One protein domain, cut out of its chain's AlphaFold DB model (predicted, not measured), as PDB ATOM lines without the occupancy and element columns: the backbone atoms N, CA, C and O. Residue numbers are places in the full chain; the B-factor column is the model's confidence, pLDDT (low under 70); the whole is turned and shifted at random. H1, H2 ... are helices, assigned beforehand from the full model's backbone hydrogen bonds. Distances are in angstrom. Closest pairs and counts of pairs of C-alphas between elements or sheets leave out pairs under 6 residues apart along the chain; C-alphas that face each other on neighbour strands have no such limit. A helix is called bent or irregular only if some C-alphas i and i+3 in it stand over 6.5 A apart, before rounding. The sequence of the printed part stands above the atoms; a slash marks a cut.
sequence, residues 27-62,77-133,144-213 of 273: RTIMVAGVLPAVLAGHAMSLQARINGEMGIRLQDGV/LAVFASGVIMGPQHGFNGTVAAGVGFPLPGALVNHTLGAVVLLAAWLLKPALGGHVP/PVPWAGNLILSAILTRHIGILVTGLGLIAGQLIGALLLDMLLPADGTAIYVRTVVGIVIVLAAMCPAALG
ATOM      1  N   ARG A  27     182.670 152.814 181.088       65.88
ATOM      2  CA  ARG A  27     182.005 151.902 180.145       65.88
ATOM      3  C   ARG A  27     180.688 152.473 179.632       65.88
ATOM      4  O   ARG A  27     180.420 152.387 178.442       65.88
ATOM      5  N   THR A  28     179.900 153.091 180.508       63.00
ATOM      6  CA  THR A  28     178.645 153.755 180.138       63.00
ATOM      7  C   THR A  28     178.910 154.929 179.202       63.00
ATOM      8  O   THR A  28     178.175 155.092 178.242       63.00
ATOM      9  N   ILE A  29     179.988 155.689 179.417       59.66
ATOM     10  CA  ILE A  29     180.380 156.802 178.534       59.66
ATOM     11  C   ILE A  29     180.813 156.289 177.150       59.66
ATOM     12  O   ILE A  29     180.379 156.845 176.148       59.66
ATOM     13  N   MET A  30     181.606 155.210 177.069       61.69
ATOM     14  CA  MET A  30     181.971 154.603 175.777       61.69
ATOM     15  C   MET A  30     180.752 154.054 175.031       61.69
ATOM     16  O   MET A  30     180.555 154.357 173.859       61.69
ATOM     17  N   VAL A  31     179.921 153.256 175.704       63.94
ATOM     18  CA  VAL A  31     178.736 152.640 175.092       63.94
ATOM     19  C   VAL A  31     177.732 153.710 174.659       63.94
ATOM     20  O   VAL A  31     177.188 153.620 173.565       63.94
ATOM     21  N   ALA A  32     177.540 154.762 175.454       62.41
ATOM     22  CA  ALA A  32     176.568 155.817 175.172       62.41
ATOM     23  C   ALA A  32     176.950 156.765 174.022       62.41
ATOM     24  O   ALA A  32     176.158 157.648 173.705       62.41
ATOM     25  N   GLY A  33     178.103 156.607 173.367       63.91
ATOM     26  CA  GLY A  33     178.379 157.393 172.156       63.91
ATOM     27  C   GLY A  33     179.255 156.742 171.089       63.91
ATOM     28  O   GLY A  33     179.175 157.178 169.950       63.91
ATOM     29  N   VAL A  34     180.007 155.670 171.377       71.62
ATOM     30  CA  VAL A  34     180.702 154.905 170.323       71.62
ATOM     31  C   VAL A  34     179.688 154.122 169.496       71.62
ATOM     32  O   VAL A  34     179.694 154.214 168.275       71.62
ATOM     33  N   LEU A  35     178.785 153.393 170.156       71.44
ATOM     34  CA  LEU A  35     177.708 152.646 169.493       71.44
ATOM     35  C   LEU A  35     176.826 153.572 168.645       71.44
ATOM     36  O   LEU A  35     176.671 153.309 167.455       71.44
ATOM     37  N   PRO A  36     176.322 154.688 169.200       69.00
ATOM     38  CA  PRO A  36     175.640 155.708 168.420       69.00
ATOM     39  C   PRO A  36     176.462 156.190 167.208       69.00
ATOM     40  O   PRO A  36     175.969 156.092 166.088       69.00
ATOM     41  N   ALA A  37     177.725 156.608 167.377       73.88
ATOM     42  CA  ALA A  37     178.579 157.068 166.272       73.88
ATOM     43  C   ALA A  37     178.746 156.028 165.148       73.88
ATOM     44  O   ALA A  37     178.637 156.371 163.973       73.88
ATOM     45  N   VAL A  38     178.937 154.753 165.494       80.06
ATOM     46  CA  VAL A  38     179.033 153.662 164.509       80.06
ATOM     47  C   VAL A  38     177.718 153.478 163.745       80.06
ATOM     48  O   VAL A  38     177.742 153.264 162.530       80.06
ATOM     49  N   LEU A  39     176.571 153.603 164.420       78.31
ATOM     50  CA  LEU A  39     175.250 153.516 163.788       78.31
ATOM     51  C   LEU A  39     174.987 154.684 162.829       78.31
ATOM     52  O   LEU A  39     174.476 154.461 161.733       78.31
ATOM     53  N   ALA A  40     175.375 155.915 163.179       74.69
ATOM     54  CA  ALA A  40     175.286 157.022 162.222       74.69
ATOM     55  C   ALA A  40     176.247 156.859 161.048       74.69
ATOM     56  O   ALA A  40     175.874 157.183 159.926       74.69
ATOM     57  N   GLY A  41     177.443 156.310 161.268       80.81
ATOM     58  CA  GLY A  41     178.348 155.983 160.171       80.81
ATOM     59  C   GLY A  41     177.710 155.019 159.161       80.81
ATOM     60  O   GLY A  41     177.775 155.263 157.958       80.81
ATOM     61  N   HIS A  42     177.001 153.991 159.642       81.81
ATOM     62  CA  HIS A  42     176.224 153.087 158.781       81.81
ATOM     63  C   HIS A  42     175.084 153.807 158.049       81.81
ATOM     64  O   HIS A  42     174.842 153.569 156.866       81.81
ATOM     65  N   ALA A  43     174.372 154.703 158.733       78.69
ATOM     66  CA  ALA A  43     173.319 155.491 158.096       78.69
ATOM     67  C   ALA A  43     173.882 156.387 156.975       78.69
ATOM     68  O   ALA A  43     173.273 156.507 155.912       78.69
ATOM     69  N   MET A  44     175.073 156.963 157.173       78.25
ATOM     70  CA  MET A  44     175.761 157.767 156.161       78.25
ATOM     71  C   MET A  44     176.188 156.936 154.946       78.25
ATOM     72  O   MET A  44     176.036 157.413 153.822       78.25
ATOM     73  N   SER A  45     176.669 155.699 155.126       83.25
ATOM     74  CA  SER A  45     177.010 154.831 153.985       83.25
ATOM     75  C   SER A  45     175.772 154.445 153.174       83.25
ATOM     76  O   SER A  45     175.820 154.421 151.945       83.25
ATOM     77  N   LEU A  46     174.638 154.222 153.843       79.12
ATOM     78  CA  LEU A  46     173.362 153.993 153.168       79.12
ATOM     79  C   LEU A  46     172.925 155.224 152.362       79.12
ATOM     80  O   LEU A  46     172.550 155.095 151.197       79.12
ATOM     81  N   GLN A  47     173.027 156.423 152.948       75.62
ATOM     82  CA  GLN A  47     172.733 157.674 152.245       75.62
ATOM     83  C   GLN A  47     173.648 157.863 151.025       75.62
ATOM     84  O   GLN A  47     173.170 158.243 149.958       75.62
ATOM     85  N   ALA A  48     174.943 157.560 151.150       77.19
ATOM     86  CA  ALA A  48     175.894 157.642 150.044       77.19
ATOM     87  C   ALA A  48     175.538 156.683 148.895       77.19
ATOM     88  O   ALA A  48     175.576 157.090 147.735       77.19
ATOM     89  N   ARG A  49     175.120 155.446 149.204       77.56
ATOM     90  CA  ARG A  49     174.674 154.461 148.203       77.56
ATOM     91  C   ARG A  49     173.424 154.936 147.455       77.56
ATOM     92  O   ARG A  49     173.395 154.898 146.229       77.56
ATOM     93  N   ILE A  50     172.423 155.436 148.185       73.69
ATOM     94  CA  ILE A  50     171.183 155.981 147.606       73.69
ATOM     95  C   ILE A  50     171.487 157.190 146.709       73.69
ATOM     96  O   ILE A  50     170.981 157.277 145.590       73.69
ATOM     97  N   ASN A  51     172.347 158.102 147.170       75.19
ATOM     98  CA  ASN A  51     172.769 159.262 146.387       75.19
ATOM     99  C   ASN A  51     173.540 158.854 145.120       75.19
ATOM    100  O   ASN A  51     173.354 159.481 144.079       75.19
ATOM    101  N   GLY A  52     174.369 157.807 145.192       74.19
ATOM    102  CA  GLY A  52     175.096 157.261 144.045       74.19
ATOM    103  C   GLY A  52     174.169 156.693 142.971       74.19
ATOM    104  O   GLY A  52     174.286 157.065 141.808       74.19
ATOM    105  N   GLU A  53     173.193 155.869 143.364       73.44
ATOM    106  CA  GLU A  53     172.197 155.286 142.449       73.44
ATOM    107  C   GLU A  53     171.334 156.364 141.776       73.44
ATOM    108  O   GLU A  53     171.100 156.329 140.568       73.44
ATOM    109  N   MET A  54     170.898 157.375 142.538       68.75
ATOM    110  CA  MET A  54     170.203 158.531 141.963       68.75
ATOM    111  C   MET A  54     171.098 159.308 140.996       68.75
ATOM    112  O   MET A  54     170.612 159.777 139.970       68.75
ATOM    113  N   GLY A  55     172.391 159.435 141.302       69.81
ATOM    114  CA  GLY A  55     173.377 160.073 140.434       69.81
ATOM    115  C   GLY A  55     173.482 159.395 139.070       69.81
ATOM    116  O   GLY A  55     173.377 160.084 138.059       69.81
ATOM    117  N   ILE A  56     173.594 158.064 139.041       71.06
ATOM    118  CA  ILE A  56     173.655 157.276 137.798       71.06
ATOM    119  C   ILE A  56     172.374 157.457 136.973       71.06
ATOM    120  O   ILE A  56     172.436 157.816 135.799       71.06
ATOM    121  N   ARG A  57     171.200 157.341 137.607       67.25
ATOM    122  CA  ARG A  57     169.903 157.534 136.931       67.25
ATOM    123  C   ARG A  57     169.710 158.947 136.381       67.25
ATOM    124  O   ARG A  57     169.036 159.134 135.374       67.25
ATOM    125  N   LEU A  58     170.269 159.953 137.055       65.88
ATOM    126  CA  LEU A  58     170.262 161.340 136.587       65.88
ATOM    127  C   LEU A  58     171.283 161.571 135.465       65.88
ATOM    128  O   LEU A  58     171.039 162.418 134.609       65.88
ATOM    129  N   GLN A  59     172.405 160.846 135.454       64.19
ATOM    130  CA  GLN A  59     173.425 160.932 134.406       64.19
ATOM    131  C   GLN A  59     172.939 160.374 133.068       64.19
ATOM    132  O   GLN A  59     173.206 161.008 132.049       64.19
ATOM    133  N   ASP A  60     172.150 159.297 133.059       55.88
ATOM    134  CA  ASP A  60     171.515 158.783 131.832       55.88
ATOM    135  C   ASP A  60     170.578 159.822 131.173       55.88
ATOM    136  O   ASP A  60     170.381 159.806 129.961       55.88
ATOM    137  N   GLY A  61     170.048 160.784 131.943       47.59
ATOM    138  CA  GLY A  61     169.278 161.933 131.442       47.59
ATOM    139  C   GLY A  61     170.096 163.202 131.143       47.59
ATOM    140  O   GLY A  61     169.530 164.190 130.680       47.59
ATOM    141  N   VAL A  62     171.402 163.211 131.432       52.59
ATOM    142  CA  VAL A  62     172.318 164.372 131.309       52.59
ATOM    143  C   VAL A  62     173.462 164.104 130.311       52.59
ATOM    144  O   VAL A  62     174.201 165.022 129.952       52.59
ATOM    145  N   LEU A  77     188.957 164.919 143.702       87.12
ATOM    146  CA  LEU A  77     189.412 166.079 144.468       87.12
ATOM    147  C   LEU A  77     188.322 166.606 145.405       87.12
ATOM    148  O   LEU A  77     188.627 166.989 146.533       87.12
ATOM    149  N   ALA A  78     187.057 166.583 144.980       80.25
ATOM    150  CA  ALA A  78     185.930 166.985 145.817       80.25
ATOM    151  C   ALA A  78     185.762 166.072 147.045       80.25
ATOM    152  O   ALA A  78     185.597 166.571 148.162       80.25
ATOM    153  N   VAL A  79     185.862 164.747 146.871       82.62
ATOM    154  CA  VAL A  79     185.816 163.780 147.986       82.62
ATOM    155  C   VAL A  79     187.009 163.971 148.923       82.62
ATOM    156  O   VAL A  79     186.836 164.007 150.142       82.62
ATOM    157  N   PHE A  80     188.211 164.156 148.374       87.12
ATOM    158  CA  PHE A  80     189.407 164.425 149.172       87.12
ATOM    159  C   PHE A  80     189.265 165.709 150.003       87.12
ATOM    160  O   PHE A  80     189.476 165.693 151.217       87.12
ATOM    161  N   ALA A  81     188.849 166.810 149.372       86.75
ATOM    162  CA  ALA A  81     188.632 168.088 150.042       86.75
ATOM    163  C   ALA A  81     187.568 167.980 151.144       86.75
ATOM    164  O   ALA A  81     187.766 168.497 152.244       86.75
ATOM    165  N   SER A  82     186.476 167.250 150.891       81.75
ATOM    166  CA  SER A  82     185.457 166.964 151.905       81.75
ATOM    167  C   SER A  82     186.055 166.253 153.123       81.75
ATOM    168  O   SER A  82     185.818 166.688 154.251       81.75
ATOM    169  N   GLY A  83     186.906 165.243 152.910       83.81
ATOM    170  CA  GLY A  83     187.611 164.542 153.986       83.81
ATOM    171  C   GLY A  83     188.498 165.460 154.833       83.81
ATOM    172  O   GLY A  83     188.476 165.376 156.063       83.81
ATOM    173  N   VAL A  84     189.225 166.387 154.199       87.00
ATOM    174  CA  VAL A  84     190.060 167.386 154.897       87.00
ATOM    175  C   VAL A  84     189.209 168.333 155.753       87.00
ATOM    176  O   VAL A  84     189.576 168.636 156.890       87.00
ATOM    177  N   ILE A  85     188.055 168.771 155.243       83.12
ATOM    178  CA  ILE A  85     187.150 169.713 155.928       83.12
ATOM    179  C   ILE A  85     186.410 169.050 157.103       83.12
ATOM    180  O   ILE A  85     186.134 169.702 158.116       83.12
ATOM    181  N   MET A  86     186.122 167.749 157.009       80.81
ATOM    182  CA  MET A  86     185.298 167.027 157.983       80.81
ATOM    183  C   MET A  86     185.905 167.015 159.396       80.81
ATOM    184  O   MET A  86     185.186 167.122 160.389       80.81
ATOM    185  N   GLY A  87     187.234 166.923 159.513       77.56
ATOM    186  CA  GLY A  87     187.940 166.908 160.800       77.56
ATOM    187  C   GLY A  87     187.710 168.181 161.632       77.56
ATOM    188  O   GLY A  87     187.132 168.095 162.723       77.56
ATOM    189  N   PRO A  88     188.111 169.367 161.131       79.94
ATOM    190  CA  PRO A  88     187.826 170.648 161.777       79.94
ATOM    191  C   PRO A  88     186.334 170.862 162.059       79.94
ATOM    192  O   PRO A  88     185.975 171.363 163.126       79.94
ATOM    193  N   GLN A  89     185.461 170.425 161.148       76.06
ATOM    194  CA  GLN A  89     184.012 170.556 161.290       76.06
ATOM    195  C   GLN A  89     183.450 169.742 162.465       76.06
ATOM    196  O   GLN A  89     182.623 170.251 163.227       76.06
ATOM    197  N   HIS A  90     183.930 168.513 162.681       74.94
ATOM    198  CA  HIS A  90     183.590 167.741 163.882       74.94
ATOM    199  C   HIS A  90     184.061 168.450 165.158       74.94
ATOM    200  O   HIS A  90     183.354 168.428 166.167       74.94
ATOM    201  N   GLY A  91     185.223 169.110 165.102       73.75
ATOM    202  CA  GLY A  91     185.765 169.926 166.188       73.75
ATOM    203  C   GLY A  91     184.871 171.097 166.564       73.75
ATOM    204  O   GLY A  91     184.474 171.224 167.721       73.75
ATOM    205  N   PHE A  92     184.511 171.904 165.570       76.50
ATOM    206  CA  PHE A  92     183.621 173.048 165.731       76.50
ATOM    207  C   PHE A  92     182.238 172.638 166.257       76.50
ATOM    208  O   PHE A  92     181.728 173.218 167.213       76.50
ATOM    209  N   ASN A  93     181.647 171.576 165.705       74.94
ATOM    210  CA  ASN A  93     180.354 171.081 166.182       74.94
ATOM    211  C   ASN A  93     180.428 170.581 167.634       74.94
ATOM    212  O   ASN A  93     179.483 170.772 168.400       74.94
ATOM    213  N   GLY A  94     181.560 169.992 168.037       71.12
ATOM    214  CA  GLY A  94     181.805 169.577 169.416       71.12
ATOM    215  C   GLY A  94     181.948 170.746 170.395       71.12
ATOM    216  O   GLY A  94     181.413 170.675 171.503       71.12
ATOM    217  N   THR A  95     182.623 171.834 170.008       74.12
ATOM    218  CA  THR A  95     182.777 173.025 170.868       74.12
ATOM    219  C   THR A  95     181.470 173.799 171.014       74.12
ATOM    220  O   THR A  95     181.119 174.186 172.129       74.12
ATOM    221  N   VAL A  96     180.708 173.957 169.926       74.56
ATOM    222  CA  VAL A  96     179.374 174.579 169.953       74.56
ATOM    223  C   VAL A  96     178.423 173.776 170.840       74.56
ATOM    224  O   VAL A  96     177.765 174.351 171.706       74.56
ATOM    225  N   ALA A  97     178.393 172.446 170.701       70.50
ATOM    226  CA  ALA A  97     177.556 171.589 171.543       70.50
ATOM    227  C   ALA A  97     177.936 171.675 173.032       70.50
ATOM    228  O   ALA A  97     177.052 171.692 173.889       70.50
ATOM    229  N   ALA A  98     179.233 171.772 173.349       71.75
ATOM    230  CA  ALA A  98     179.713 171.922 174.721       71.75
ATOM    231  C   ALA A  98     179.355 173.286 175.339       71.75
ATOM    232  O   ALA A  98     179.025 173.345 176.521       71.75
ATOM    233  N   GLY A  99     179.402 174.368 174.553       77.19
ATOM    234  CA  GLY A  99     179.056 175.715 175.019       77.19
ATOM    235  C   GLY A  99     177.551 175.942 175.176       77.19
ATOM    236  O   GLY A  99     177.124 176.630 176.098       77.19
ATOM    237  N   VAL A 100     176.744 175.346 174.295       78.00
ATOM    238  CA  VAL A 100     175.286 175.547 174.240       78.00
ATOM    239  C   VAL A 100     174.520 174.500 175.068       78.00
ATOM    240  O   VAL A 100     173.374 174.718 175.450       78.00
ATOM    241  N   GLY A 101     175.144 173.362 175.390       69.19
ATOM    242  CA  GLY A 101     174.548 172.299 176.208       69.19
ATOM    243  C   GLY A 101     173.543 171.413 175.462       69.19
ATOM    244  O   GLY A 101     173.029 170.450 176.035       69.19
ATOM    245  N   PHE A 102     173.282 171.693 174.183       66.81
ATOM    246  CA  PHE A 102     172.487 170.849 173.297       66.81
ATOM    247  C   PHE A 102     173.081 170.823 171.870       66.81
ATOM    248  O   PHE A 102     173.545 171.849 171.379       66.81
ATOM    249  N   PRO A 103     173.093 169.657 171.194       63.62
ATOM    250  CA  PRO A 103     173.820 169.438 169.931       63.62
ATOM    251  C   PRO A 103     173.101 169.917 168.654       63.62
ATOM    252  O   PRO A 103     173.722 170.036 167.597       63.62
ATOM    253  N   LEU A 104     171.798 170.195 168.736       66.69
ATOM    254  CA  LEU A 104     170.952 170.557 167.590       66.69
ATOM    255  C   LEU A 104     171.418 171.796 166.793       66.69
ATOM    256  O   LEU A 104     171.347 171.735 165.567       66.69
ATOM    257  N   PRO A 105     171.924 172.891 167.396       68.94
ATOM    258  CA  PRO A 105     172.297 174.096 166.656       68.94
ATOM    259  C   PRO A 105     173.411 173.850 165.644       68.94
ATOM    260  O   PRO A 105     173.307 174.294 164.507       68.94
ATOM    261  N   GLY A 106     174.447 173.091 166.023       69.25
ATOM    262  CA  GLY A 106     175.546 172.757 165.112       69.25
ATOM    263  C   GLY A 106     175.074 171.909 163.930       69.25
ATOM    264  O   GLY A 106     175.446 172.166 162.787       69.25
ATOM    265  N   ALA A 107     174.185 170.943 164.186       71.00
ATOM    266  CA  ALA A 107     173.591 170.119 163.138       71.00
ATOM    267  C   ALA A 107     172.708 170.944 162.188       71.00
ATOM    268  O   ALA A 107     172.830 170.802 160.973       71.00
ATOM    269  N   LEU A 108     171.870 171.837 162.725       69.75
ATOM    270  CA  LEU A 108     170.998 172.711 161.938       69.75
ATOM    271  C   LEU A 108     171.798 173.681 161.072       69.75
ATOM    272  O   LEU A 108     171.482 173.824 159.894       69.75
ATOM    273  N   VAL A 109     172.852 174.300 161.610       73.44
ATOM    274  CA  VAL A 109     173.734 175.186 160.835       73.44
ATOM    275  C   VAL A 109     174.411 174.405 159.715       73.44
ATOM    276  O   VAL A 109     174.382 174.850 158.572       73.44
ATOM    277  N   ASN A 110     174.948 173.216 160.008       77.00
ATOM    278  CA  ASN A 110     175.583 172.374 158.995       77.00
ATOM    279  C   ASN A 110     174.607 171.974 157.877       77.00
ATOM    280  O   ASN A 110     174.928 172.087 156.697       77.00
ATOM    281  N   HIS A 111     173.396 171.547 158.237       77.19
ATOM    282  CA  HIS A 111     172.389 171.163 157.250       77.19
ATOM    283  C   HIS A 111     171.858 172.356 156.460       77.19
ATOM    284  O   HIS A 111     171.687 172.247 155.253       77.19
ATOM    285  N   THR A 112     171.626 173.495 157.113       77.06
ATOM    286  CA  THR A 112     171.156 174.715 156.442       77.06
ATOM    287  C   THR A 112     172.207 175.227 155.472       77.06
ATOM    288  O   THR A 112     171.893 175.502 154.319       77.06
ATOM    289  N   LEU A 113     173.469 175.289 155.901       81.56
ATOM    290  CA  LEU A 113     174.571 175.699 155.040       81.56
ATOM    291  C   LEU A 113     174.746 174.726 153.868       81.56
ATOM    292  O   LEU A 113     174.842 175.165 152.726       81.56
ATOM    293  N   GLY A 114     174.721 173.416 154.132       75.50
ATOM    294  CA  GLY A 114     174.771 172.394 153.088       75.50
ATOM    295  C   GLY A 114     173.613 172.518 152.095       75.50
ATOM    296  O   GLY A 114     173.835 172.472 150.890       75.50
ATOM    297  N   ALA A 115     172.392 172.754 152.579       78.38
ATOM    298  CA  ALA A 115     171.220 172.974 151.740       78.38
ATOM    299  C   ALA A 115     171.347 174.245 150.890       78.38
ATOM    300  O   ALA A 115     171.037 174.206 149.704       78.38
ATOM    301  N   VAL A 116     171.851 175.347 151.455       80.44
ATOM    302  CA  VAL A 116     172.107 176.596 150.718       80.44
ATOM    303  C   VAL A 116     173.158 176.386 149.629       80.44
ATOM    304  O   VAL A 116     172.947 176.814 148.498       80.44
ATOM    305  N   VAL A 117     174.260 175.692 149.931       80.25
ATOM    306  CA  VAL A 117     175.309 175.383 148.946       80.25
ATOM    307  C   VAL A 117     174.768 174.492 147.829       80.25
ATOM    308  O   VAL A 117     175.002 174.777 146.655       80.25
ATOM    309  N   LEU A 118     174.012 173.443 148.166       80.06
ATOM    310  CA  LEU A 118     173.391 172.560 147.176       80.06
ATOM    311  C   LEU A 118     172.350 173.293 146.324       80.06
ATOM    312  O   LEU A 118     172.304 173.086 145.114       80.06
ATOM    313  N   LEU A 119     171.553 174.179 146.928       80.81
ATOM    314  CA  LEU A 119     170.594 175.021 146.216       80.81
ATOM    315  C   LEU A 119     171.306 175.987 145.265       80.81
ATOM    316  O   LEU A 119     170.917 176.097 144.107       80.81
ATOM    317  N   ALA A 120     172.376 176.641 145.716       81.00
ATOM    318  CA  ALA A 120     173.185 177.521 144.879       81.00
ATOM    319  C   ALA A 120     173.816 176.755 143.706       81.00
ATOM    320  O   ALA A 120     173.744 177.214 142.571       81.00
ATOM    321  N   ALA A 121     174.366 175.563 143.953       79.31
ATOM    322  CA  ALA A 121     174.904 174.702 142.903       79.31
ATOM    323  C   ALA A 121     173.821 174.278 141.895       79.31
ATOM    324  O   ALA A 121     174.065 174.291 140.688       79.31
ATOM    325  N   TRP A 122     172.618 173.945 142.373       78.06
ATOM    326  CA  TRP A 122     171.473 173.608 141.524       78.06
ATOM    327  C   TRP A 122     171.026 174.795 140.660       78.06
ATOM    328  O   TRP A 122     170.798 174.612 139.468       78.06
ATOM    329  N   LEU A 123     170.974 176.006 141.225       81.06
ATOM    330  CA  LEU A 123     170.619 177.242 140.514       81.06
ATOM    331  C   LEU A 123     171.698 177.692 139.518       81.06
ATOM    332  O   LEU A 123     171.374 178.221 138.457       81.06
ATOM    333  N   LEU A 124     172.976 177.473 139.833       83.44
ATOM    334  CA  LEU A 124     174.095 177.833 138.962       83.44
ATOM    335  C   LEU A 124     174.207 176.894 137.751       83.44
ATOM    336  O   LEU A 124     174.683 177.297 136.693       83.44
ATOM    337  N   LYS A 125     173.740 175.649 137.881       76.25
ATOM    338  CA  LYS A 125     173.824 174.622 136.835       76.25
ATOM    339  C   LYS A 125     173.190 175.045 135.493       76.25
ATOM    340  O   LYS A 125     173.893 174.938 134.488       76.25
ATOM    341  N   PRO A 126     171.954 175.584 135.434       78.06
ATOM    342  CA  PRO A 126     171.406 176.139 134.194       78.06
ATOM    343  C   PRO A 126     172.161 177.364 133.670       78.06
ATOM    344  O   PRO A 126     172.287 177.510 132.458       78.06
ATOM    345  N   ALA A 127     172.739 178.201 134.539       79.69
ATOM    346  CA  ALA A 127     173.557 179.340 134.104       79.69
ATOM    347  C   ALA A 127     174.866 178.912 133.407       79.69
ATOM    348  O   ALA A 127     175.416 179.665 132.610       79.69
ATOM    349  N   LEU A 128     175.342 177.692 133.676       79.88
ATOM    350  CA  LEU A 128     176.513 177.083 133.037       79.88
ATOM    351  C   LEU A 128     176.149 176.208 131.821       79.88
ATOM    352  O   LEU A 128     176.979 175.433 131.352       79.88
ATOM    353  N   GLY A 129     174.910 176.296 131.322       70.69
ATOM    354  CA  GLY A 129     174.428 175.505 130.182       70.69
ATOM    355  C   GLY A 129     174.012 174.071 130.529       70.69
ATOM    356  O   GLY A 129     173.750 173.267 129.635       70.69
ATOM    357  N   GLY A 130     173.943 173.726 131.818       67.75
ATOM    358  CA  GLY A 130     173.503 172.414 132.281       67.75
ATOM    359  C   GLY A 130     171.982 172.310 132.381       67.75
ATOM    360  O   GLY A 130     171.324 173.159 132.975       67.75
ATOM    361  N   HIS A 131     171.404 171.223 131.878       70.38
ATOM    362  CA  HIS A 131     169.983 170.948 132.079       70.38
ATOM    363  C   HIS A 131     169.725 170.525 133.533       70.38
ATOM    364  O   HIS A 131     170.485 169.743 134.113       70.38
ATOM    365  N   VAL A 132     168.646 171.039 134.124       65.12
ATOM    366  CA  VAL A 132     168.145 170.623 135.442       65.12
ATOM    367  C   VAL A 132     166.912 169.750 135.223       65.12
ATOM    368  O   VAL A 132     165.851 170.282 134.895       65.12
ATOM    369  N   PRO A 133     167.024 168.417 135.367       63.72
ATOM    370  CA  PRO A 133     165.872 167.537 135.250       63.72
ATOM    371  C   PRO A 133     164.867 167.866 136.357       63.72
ATOM    372  O   PRO A 133     165.221 167.890 137.537       63.72
ATOM    373  N   PRO A 144     161.410 162.233 152.305       54.88
ATOM    374  CA  PRO A 144     162.366 163.019 153.101       54.88
ATOM    375  C   PRO A 144     162.802 162.296 154.390       54.88
ATOM    376  O   PRO A 144     163.688 162.756 155.106       54.88
ATOM    377  N   VAL A 145     162.187 161.148 154.686       53.16
ATOM    378  CA  VAL A 145     162.349 160.363 155.913       53.16
ATOM    379  C   VAL A 145     163.795 159.889 156.155       53.16
ATOM    380  O   VAL A 145     164.262 160.075 157.277       53.16
ATOM    381  N   PRO A 146     164.568 159.369 155.175       56.75
ATOM    382  CA  PRO A 146     165.972 159.006 155.396       56.75
ATOM    383  C   PRO A 146     166.863 160.232 155.657       56.75
ATOM    384  O   PRO A 146     167.789 160.165 156.463       56.75
ATOM    385  N   TRP A 147     166.556 161.370 155.024       57.16
ATOM    386  CA  TRP A 147     167.313 162.621 155.160       57.16
ATOM    387  C   TRP A 147     167.091 163.279 156.526       57.16
ATOM    388  O   TRP A 147     168.051 163.595 157.231       57.16
ATOM    389  N   ALA A 148     165.830 163.404 156.947       57.22
ATOM    390  CA  ALA A 148     165.486 163.873 158.285       57.22
ATOM    391  C   ALA A 148     165.963 162.889 159.368       57.22
ATOM    392  O   ALA A 148     166.431 163.315 160.420       57.22
ATOM    393  N   GLY A 149     165.914 161.580 159.094       57.88
ATOM    394  CA  GLY A 149     166.407 160.533 159.987       57.88
ATOM    395  C   GLY A 149     167.902 160.655 160.280       57.88
ATOM    396  O   GLY A 149     168.286 160.596 161.444       57.88
ATOM    397  N   ASN A 150     168.743 160.908 159.267       58.59
ATOM    398  CA  ASN A 150     170.177 161.132 159.477       58.59
ATOM    399  C   ASN A 150     170.460 162.439 160.237       58.59
ATOM    400  O   ASN A 150     171.338 162.463 161.099       58.59
ATOM    401  N   LEU A 151     169.701 163.511 159.979       59.59
ATOM    402  CA  LEU A 151     169.808 164.765 160.734       59.59
ATOM    403  C   LEU A 151     169.445 164.565 162.213       59.59
ATOM    404  O   LEU A 151     170.191 164.995 163.092       59.59
ATOM    405  N   ILE A 152     168.330 163.884 162.489       57.88
ATOM    406  CA  ILE A 152     167.847 163.591 163.844       57.88
ATOM    407  C   ILE A 152     168.814 162.639 164.559       57.88
ATOM    408  O   ILE A 152     169.180 162.892 165.704       57.88
ATOM    409  N   LEU A 153     169.292 161.592 163.882       56.88
ATOM    410  CA  LEU A 153     170.270 160.649 164.426       56.88
ATOM    411  C   LEU A 153     171.600 161.354 164.724       56.88
ATOM    412  O   LEU A 153     172.076 161.305 165.854       56.88
ATOM    413  N   SER A 154     172.153 162.095 163.761       51.56
ATOM    414  CA  SER A 154     173.384 162.872 163.947       51.56
ATOM    415  C   SER A 154     173.249 163.899 165.073       51.56
ATOM    416  O   SER A 154     174.182 164.056 165.853       51.56
ATOM    417  N   ALA A 155     172.089 164.548 165.215       53.47
ATOM    418  CA  ALA A 155     171.825 165.494 166.296       53.47
ATOM    419  C   ALA A 155     171.690 164.820 167.672       53.47
ATOM    420  O   ALA A 155     172.149 165.378 168.662       53.47
ATOM    421  N   ILE A 156     171.099 163.627 167.772       55.78
ATOM    422  CA  ILE A 156     170.992 162.884 169.042       55.78
ATOM    423  C   ILE A 156     172.374 162.383 169.506       55.78
ATOM    424  O   ILE A 156     172.659 162.341 170.705       55.78
ATOM    425  N   LEU A 157     173.253 162.050 168.562       54.19
ATOM    426  CA  LEU A 157     174.571 161.459 168.800       54.19
ATOM    427  C   LEU A 157     175.632 162.416 169.344       54.19
ATOM    428  O   LEU A 157     176.492 161.990 170.118       54.19
ATOM    429  N   THR A 158     175.605 163.697 168.966       55.00
ATOM    430  CA  THR A 158     176.688 164.648 169.294       55.00
ATOM    431  C   THR A 158     176.785 164.980 170.782       55.00
ATOM    432  O   THR A 158     177.659 165.743 171.191       55.00
ATOM    433  N   ARG A 159     175.897 164.435 171.619       54.06
ATOM    434  CA  ARG A 159     175.771 164.858 173.010       54.06
ATOM    435  C   ARG A 159     176.887 164.364 173.936       54.06
ATOM    436  O   ARG A 159     177.069 165.007 174.964       54.06
ATOM    437  N   HIS A 160     177.644 163.292 173.658       51.59
ATOM    438  CA  HIS A 160     178.401 162.677 174.771       51.59
ATOM    439  C   HIS A 160     179.841 162.200 174.590       51.59
ATOM    440  O   HIS A 160     180.399 161.730 175.582       51.59
ATOM    441  N   ILE A 161     180.516 162.372 173.450       53.31
ATOM    442  CA  ILE A 161     181.915 161.921 173.355       53.31
ATOM    443  C   ILE A 161     182.780 162.921 172.599       53.31
ATOM    444  O   ILE A 161     182.380 163.468 171.575       53.31
ATOM    445  N   GLY A 162     183.973 163.174 173.144       60.59
ATOM    446  CA  GLY A 162     184.968 164.056 172.553       60.59
ATOM    447  C   GLY A 162     185.138 163.842 171.047       60.59
ATOM    448  O   GLY A 162     185.072 162.721 170.542       60.59
ATOM    449  N   ILE A 163     185.389 164.954 170.359       67.06
ATOM    450  CA  ILE A 163     185.433 165.114 168.898       67.06
ATOM    451  C   ILE A 163     186.160 163.966 168.181       67.06
ATOM    452  O   ILE A 163     185.681 163.467 167.166       67.06
ATOM    453  N   LEU A 164     187.292 163.513 168.727       68.06
ATOM    454  CA  LEU A 164     188.131 162.483 168.114       68.06
ATOM    455  C   LEU A 164     187.476 161.101 168.094       68.06
ATOM    456  O   LEU A 164     187.522 160.421 167.077       68.06
ATOM    457  N   VAL A 165     186.846 160.686 169.192       71.62
ATOM    458  CA  VAL A 165     186.225 159.355 169.282       71.62
ATOM    459  C   VAL A 165     184.922 159.322 168.485       71.62
ATOM    460  O   VAL A 165     184.621 158.314 167.854       71.62
ATOM    461  N   THR A 166     184.190 160.437 168.450       72.50
ATOM    462  CA  THR A 166     182.990 160.581 167.617       72.50
ATOM    463  C   THR A 166     183.340 160.510 166.129       72.50
ATOM    464  O   THR A 166     182.727 159.733 165.404       72.50
ATOM    465  N   GLY A 167     184.375 161.232 165.680       77.56
ATOM    466  CA  GLY A 167     184.855 161.146 164.296       77.56
ATOM    467  C   GLY A 167     185.351 159.744 163.927       77.56
ATOM    468  O   GLY A 167     184.984 159.212 162.883       77.56
ATOM    469  N   LEU A 168     186.119 159.105 164.812       79.06
ATOM    470  CA  LEU A 168     186.615 157.741 164.618       79.06
ATOM    471  C   LEU A 168     185.477 156.715 164.519       79.06
ATOM    472  O   LEU A 168     185.498 155.853 163.646       79.06
ATOM    473  N   GLY A 169     184.471 156.831 165.390       80.69
ATOM    474  CA  GLY A 169     183.285 155.976 165.383       80.69
ATOM    475  C   GLY A 169     182.443 156.148 164.119       80.69
ATOM    476  O   GLY A 169     181.986 155.152 163.563       80.69
ATOM    477  N   LEU A 170     182.298 157.383 163.624       80.25
ATOM    478  CA  LEU A 170     181.620 157.664 162.356       80.25
ATOM    479  C   LEU A 170     182.352 157.021 161.176       80.25
ATOM    480  O   LEU A 170     181.722 156.312 160.397       80.25
ATOM    481  N   ILE A 171     183.670 157.213 161.064       86.56
ATOM    482  CA  ILE A 171     184.457 156.636 159.962       86.56
ATOM    483  C   ILE A 171     184.439 155.104 160.041       86.56
ATOM    484  O   ILE A 171     184.216 154.441 159.031       86.56
ATOM    485  N   ALA A 172     184.596 154.524 161.235       86.50
ATOM    486  CA  ALA A 172     184.481 153.081 161.423       86.50
ATOM    487  C   ALA A 172     183.099 152.563 160.990       86.50
ATOM    488  O   ALA A 172     183.009 151.576 160.261       86.50
ATOM    489  N   GLY A 173     182.023 153.254 161.378       85.12
ATOM    490  CA  GLY A 173     180.665 152.925 160.955       85.12
ATOM    491  C   GLY A 173     180.450 153.043 159.447       85.12
ATOM    492  O   GLY A 173     179.799 152.180 158.873       85.12
ATOM    493  N   GLN A 174     181.025 154.055 158.794       89.94
ATOM    494  CA  GLN A 174     180.953 154.217 157.338       89.94
ATOM    495  C   GLN A 174     181.668 153.079 156.604       89.94
ATOM    496  O   GLN A 174     181.124 152.548 155.642       89.94
ATOM    497  N   LEU A 175     182.857 152.672 157.065       90.44
ATOM    498  CA  LEU A 175     183.628 151.588 156.445       90.44
ATOM    499  C   LEU A 175     182.951 150.225 156.621       90.44
ATOM    500  O   LEU A 175     182.863 149.453 155.668       90.44
ATOM    501  N   ILE A 176     182.456 149.937 157.829       88.56
ATOM    502  CA  ILE A 176     181.722 148.697 158.108       88.56
ATOM    503  C   ILE A 176     180.398 148.692 157.335       88.56
ATOM    504  O   ILE A 176     180.080 147.703 156.683       88.56
ATOM    505  N   GLY A 177     179.654 149.800 157.357       85.88
ATOM    506  CA  GLY A 177     178.378 149.930 156.661       85.88
ATOM    507  C   GLY A 177     178.512 149.826 155.146       85.88
ATOM    508  O   GLY A 177     177.707 149.144 154.520       85.88
ATOM    509  N   ALA A 178     179.552 150.421 154.556       86.06
ATOM    510  CA  ALA A 178     179.857 150.268 153.135       86.06
ATOM    511  C   ALA A 178     180.157 148.805 152.780       86.06
ATOM    512  O   ALA A 178     179.553 148.267 151.858       86.06
ATOM    513  N   LEU A 179     181.009 148.130 153.563       87.31
ATOM    514  CA  LEU A 179     181.341 146.723 153.332       87.31
ATOM    515  C   LEU A 179     180.116 145.806 153.466       87.31
ATOM    516  O   LEU A 179     179.931 144.905 152.650       87.31
ATOM    517  N   LEU A 180     179.271 146.040 154.473       87.12
ATOM    518  CA  LEU A 180     178.028 145.289 154.657       87.12
ATOM    519  C   LEU A 180     177.057 145.514 153.499       87.12
ATOM    520  O   LEU A 180     176.455 144.552 153.032       87.12
ATOM    521  N   LEU A 181     176.908 146.752 153.022       82.81
ATOM    522  CA  LEU A 181     176.050 147.055 151.876       82.81
ATOM    523  C   LEU A 181     176.568 146.404 150.597       82.81
ATOM    524  O   LEU A 181     175.766 145.884 149.832       82.81
ATOM    525  N   ASP A 182     177.879 146.371 150.376       84.06
ATOM    526  CA  ASP A 182     178.450 145.706 149.204       84.06
ATOM    527  C   ASP A 182     178.282 144.181 149.268       84.06
ATOM    528  O   ASP A 182     178.021 143.554 148.243       84.06
ATOM    529  N   MET A 183     178.369 143.577 150.460       82.44
ATOM    530  CA  MET A 183     178.148 142.136 150.651       82.44
ATOM    531  C   MET A 183     176.672 141.728 150.573       82.44
ATOM    532  O   MET A 183     176.360 140.663 150.048       82.44
ATOM    533  N   LEU A 184     175.772 142.536 151.139       84.12
ATOM    534  CA  LEU A 184     174.353 142.196 151.285       84.12
ATOM    535  C   LEU A 184     173.512 142.659 150.088       84.12
ATOM    536  O   LEU A 184     172.485 142.057 149.785       84.12
ATOM    537  N   LEU A 185     173.948 143.727 149.421       79.50
ATOM    538  CA  LEU A 185     173.316 144.337 148.253       79.50
ATOM    539  C   LEU A 185     174.402 144.633 147.199       79.50
ATOM    540  O   LEU A 185     174.760 145.798 146.996       79.50
ATOM    541  N   PRO A 186     174.975 143.615 146.539       75.62
ATOM    542  CA  PRO A 186     176.002 143.831 145.522       75.62
ATOM    543  C   PRO A 186     175.445 144.680 144.371       75.62
ATOM    544  O   PRO A 186     174.339 144.435 143.895       75.62
ATOM    545  N   ALA A 187     176.180 145.716 143.953       69.12
ATOM    546  CA  ALA A 187     175.823 146.478 142.757       69.12
ATOM    547  C   ALA A 187     176.195 145.672 141.509       69.12
ATOM    548  O   ALA A 187     177.280 145.080 141.453       69.12
ATOM    549  N   ASP A 188     175.323 145.680 140.504       64.75
ATOM    550  CA  ASP A 188     175.553 144.967 139.250       64.75
ATOM    551  C   ASP A 188     176.887 145.396 138.615       64.75
ATOM    552  O   ASP A 188     177.189 146.581 138.481       64.75
ATOM    553  N   GLY A 189     177.729 144.417 138.270       64.38
ATOM    554  CA  GLY A 189     179.048 144.656 137.671       64.38
ATOM    555  C   GLY A 189     180.171 145.048 138.644       64.38
ATOM    556  O   GLY A 189     181.297 145.273 138.199       64.38
ATOM    557  N   THR A 190     179.921 145.093 139.958       63.97
ATOM    558  CA  THR A 190     180.965 145.370 140.963       63.97
ATOM    559  C   THR A 190     181.454 144.093 141.646       63.97
ATOM    560  O   THR A 190     180.670 143.274 142.120       63.97
ATOM    561  N   ALA A 191     182.775 143.906 141.702       70.19
ATOM    562  CA  ALA A 191     183.406 142.810 142.433       70.19
ATOM    563  C   ALA A 191     184.012 143.332 143.740       70.19
ATOM    564  O   ALA A 191     184.761 144.312 143.741       70.19
ATOM    565  N   ILE A 192     183.733 142.655 144.857       76.06
ATOM    566  CA  ILE A 192     184.402 142.941 146.129       76.06
ATOM    567  C   ILE A 192     185.822 142.385 146.045       76.06
ATOM    568  O   ILE A 192     186.059 141.183 146.165       76.06
ATOM    569  N   TYR A 193     186.792 143.268 145.830       81.19
ATOM    570  CA  TYR A 193     188.192 142.871 145.791       81.19
ATOM    571  C   TYR A 193     188.714 142.588 147.200       81.19
ATOM    572  O   TYR A 193     188.539 143.390 148.120       81.19
ATOM    573  N   VAL A 194     189.469 141.494 147.347       81.50
ATOM    574  CA  VAL A 194     190.170 141.142 148.598       81.50
ATOM    575  C   VAL A 194     191.020 142.313 149.111       81.50
ATOM    576  O   VAL A 194     191.072 142.560 150.311       81.50
ATOM    577  N   ARG A 195     191.620 143.100 148.204       86.12
ATOM    578  CA  ARG A 195     192.363 144.327 148.545       86.12
ATOM    579  C   ARG A 195     191.529 145.347 149.325       86.12
ATOM    580  O   ARG A 195     192.039 145.914 150.284       86.12
ATOM    581  N   THR A 196     190.270 145.561 148.949       83.75
ATOM    582  CA  THR A 196     189.376 146.515 149.624       83.75
ATOM    583  C   THR A 196     189.048 146.038 151.034       83.75
ATOM    584  O   THR A 196     189.156 146.808 151.986       83.75
ATOM    585  N   VAL A 197     188.740 144.747 151.184       86.25
ATOM    586  CA  VAL A 197     188.458 144.134 152.492       86.25
ATOM    587  C   VAL A 197     189.674 144.238 153.411       86.25
ATOM    588  O   VAL A 197     189.555 144.693 154.546       86.25
ATOM    589  N   VAL A 198     190.861 143.887 152.906       88.06
ATOM    590  CA  VAL A 198     192.120 143.993 153.657       88.06
ATOM    591  C   VAL A 198     192.397 145.442 154.066       88.06
ATOM    592  O   VAL A 198     192.733 145.689 155.221       88.06
ATOM    593  N   GLY A 199     192.200 146.407 153.163       87.69
ATOM    594  CA  GLY A 199     192.355 147.831 153.468       87.69
ATOM    595  C   GLY A 199     191.431 148.303 154.593       87.69
ATOM    596  O   GLY A 199     191.892 148.943 155.536       87.69
ATOM    597  N   ILE A 200     190.150 147.925 154.547       89.25
ATOM    598  CA  ILE A 200     189.171 148.250 155.598       89.25
ATOM    599  C   ILE A 200     189.590 147.642 156.940       89.25
ATOM    600  O   ILE A 200     189.585 148.339 157.955       89.25
ATOM    601  N   VAL A 201     190.007 146.373 156.956       88.62
ATOM    602  CA  VAL A 201     190.470 145.697 158.180       88.62
ATOM    603  C   VAL A 201     191.698 146.394 158.771       88.62
ATOM    604  O   VAL A 201     191.739 146.619 159.980       88.62
ATOM    605  N   ILE A 202     192.669 146.785 157.939       89.56
ATOM    606  CA  ILE A 202     193.862 147.524 158.382       89.56
ATOM    607  C   ILE A 202     193.469 148.864 159.006       89.56
ATOM    608  O   ILE A 202     193.957 149.197 160.085       89.56
ATOM    609  N   VAL A 203     192.574 149.621 158.363       88.62
ATOM    610  CA  VAL A 203     192.105 150.908 158.890       88.62
ATOM    611  C   VAL A 203     191.419 150.710 160.239       88.62
ATOM    612  O   VAL A 203     191.813 151.349 161.209       88.62
ATOM    613  N   LEU A 204     190.462 149.783 160.342       86.69
ATOM    614  CA  LEU A 204     189.766 149.502 161.601       86.69
ATOM    615  C   LEU A 204     190.735 149.063 162.712       86.69
ATOM    616  O   LEU A 204     190.612 149.521 163.848       86.69
ATOM    617  N   ALA A 205     191.740 148.243 162.388       84.88
ATOM    618  CA  ALA A 205     192.773 147.834 163.337       84.88
ATOM    619  C   ALA A 205     193.640 149.017 163.808       84.88
ATOM    620  O   ALA A 205     193.919 149.146 165.002       84.88
ATOM    621  N   ALA A 206     194.022 149.920 162.899       84.50
ATOM    622  CA  ALA A 206     194.800 151.119 163.214       84.50
ATOM    623  C   ALA A 206     194.032 152.124 164.095       84.50
ATOM    624  O   ALA A 206     194.641 152.901 164.832       84.50
ATOM    625  N   MET A 207     192.697 152.093 164.069       84.38
ATOM    626  CA  MET A 207     191.848 152.925 164.923       84.38
ATOM    627  C   MET A 207     191.803 152.444 166.386       84.38
ATOM    628  O   MET A 207     191.599 153.257 167.292       84.38
ATOM    629  N   CYS A 208     192.028 151.152 166.660       76.19
ATOM    630  CA  CYS A 208     191.928 150.596 168.017       76.19
ATOM    631  C   CYS A 208     192.870 151.271 169.041       76.19
ATOM    632  O   CYS A 208     192.390 151.654 170.111       76.19
ATOM    633  N   PRO A 209     194.173 151.488 168.764       74.00
ATOM    634  CA  PRO A 209     195.060 152.209 169.679       74.00
ATOM    635  C   PRO A 209     194.630 153.662 169.919       74.00
ATOM    636  O   PRO A 209     194.737 154.153 171.043       74.00
ATOM    637  N   ALA A 210     194.107 154.339 168.889       70.19
ATOM    638  CA  ALA A 210     193.649 155.725 168.983       70.19
ATOM    639  C   ALA A 210     192.425 155.870 169.905       70.19
ATOM    640  O   ALA A 210     192.324 156.842 170.654       70.19
ATOM    641  N   ALA A 211     191.531 154.876 169.911       65.81
ATOM    642  CA  ALA A 211     190.354 154.850 170.779       65.81
ATOM    643  C   ALA A 211     190.684 154.588 172.263       65.81
ATOM    644  O   ALA A 211     189.933 155.002 173.147       65.81
ATOM    645  N   LEU A 212     191.798 153.907 172.555       67.69
ATOM    646  CA  LEU A 212     192.172 153.504 173.919       67.69
ATOM    647  C   LEU A 212     192.841 154.625 174.737       67.69
ATOM    648  O   LEU A 212     192.937 154.502 175.960       67.69
ATOM    649  N   GLY A 213     193.235 155.730 174.093       59.41
ATOM    650  CA  GLY A 213     193.837 156.905 174.727       59.41
ATOM    651  C   GLY A 213     195.224 156.649 175.347       59.41
ATOM    652  O   GLY A 213     195.610 155.505 175.605       59.41
TER     653      GLY A 213
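What this domain is: This is residues 27 to 62, 77 to 133 and 144 to 213 of the 273 residues of an uncharacterized protein of Arthrobacter sp. AQ5-05 (UniProt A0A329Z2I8). The long helix H1 runs through the middle along the longest axis, and H5 crosses it at a steep tilt. To one side H6 folds back along H5 as a helical hairpin; to the other, H2 and H3 form a V-shaped hairpin joined near its link, with the short H4 between H1 and H3. Residues 77 to 85 of H2 and 112 to 121 of H3 stick out free. The printed part has 163 residues with six named helices, H1 to H6 in chain order, and no named strand: its class is all helix. It is compact, with a radius of gyration of the C-alphas of 17.6 A, and spans 53 by 43 by 29 A.

How they stand to each other: H1, residues 27 to 59, touches H5, residues 163 to 184, with residues 33 to 46 alone; the closest C-alphas, of Gly 41 and Gly 173, are 3.9 A apart. They run the same way at a steep tilt of 51 degrees. H4, residues 145 to 157, touches H1 residues 33 to 47 alone, closest at the C-alphas of Pro 36 and Leu 157, 5.9 A, opposite ways at a shallow tilt of 26 degrees. H5 is the hub, touching three helices. H6, residues 194 to 212, forms a hairpin with it at a shallow tilt of 25 degrees, closest at the C-alphas of Val 165 and Ala 211, 6.3 A. H2, residues 77 to 100, touches H5 with residues 87 to 94 alone, closest at the C-alphas of Gly 91 and Ile 163, 5.5 A, opposite ways at a steep tilt of 48 degrees. H3, residues 104 to 127, forms a hairpin with H2 at a shallow tilt of 33 degrees, only just short of steep. Residues 93 to 97 of H2 alone touch residues 104 to 107 of H3, closest at the C-alphas of Asn 93 and Gly 106, 5.2 A. H3 residues 104 to 111 alone touch H4, closest at the C-alphas of Leu 104 and Ala 155, 5.3 A, opposite ways at 37 degrees, only just steep. Helix packing is part aligned, part crossed. H1 is apart from H2, H3 and H6. Every O i to N i+4 pair is within hydrogen-bond range in H4 and H5; in H1 26 of 29 are, in H2 and H3 18 of 20 each, in H6 12 of 15.

Where its parts are: H1 begins at C-alpha 27, (182.005, 151.902, 180.145), and measures 47.4 A; H2 measures 34.3 A, with a kink of 33 degrees near residue 87, H3 34.7 A, H4 17.8 A and H5 31.0 A. H6, 28.2 A, ends at C-alpha 212, (192.172, 153.504, 173.919). H1 and H6 are only just irregular: C-alphas 32 and 35, and 206 and 209, are 6.6 A apart.

The domain as a whole: The C-alphas of Arg 27 and Gly 129, the two farthest apart, are 55.8 A apart. Residues 63 to 76 and 134 to 143 are not printed, with C-alpha gaps of 21.6 A and 18.7 A across the cuts. Of the links printed whole, H2 to H3 and H4 to H5 are tight and H5 to H6 is short. The mean pLDDT of the printed part is 73.7; 54 residues are under 70, among them 144 to 164.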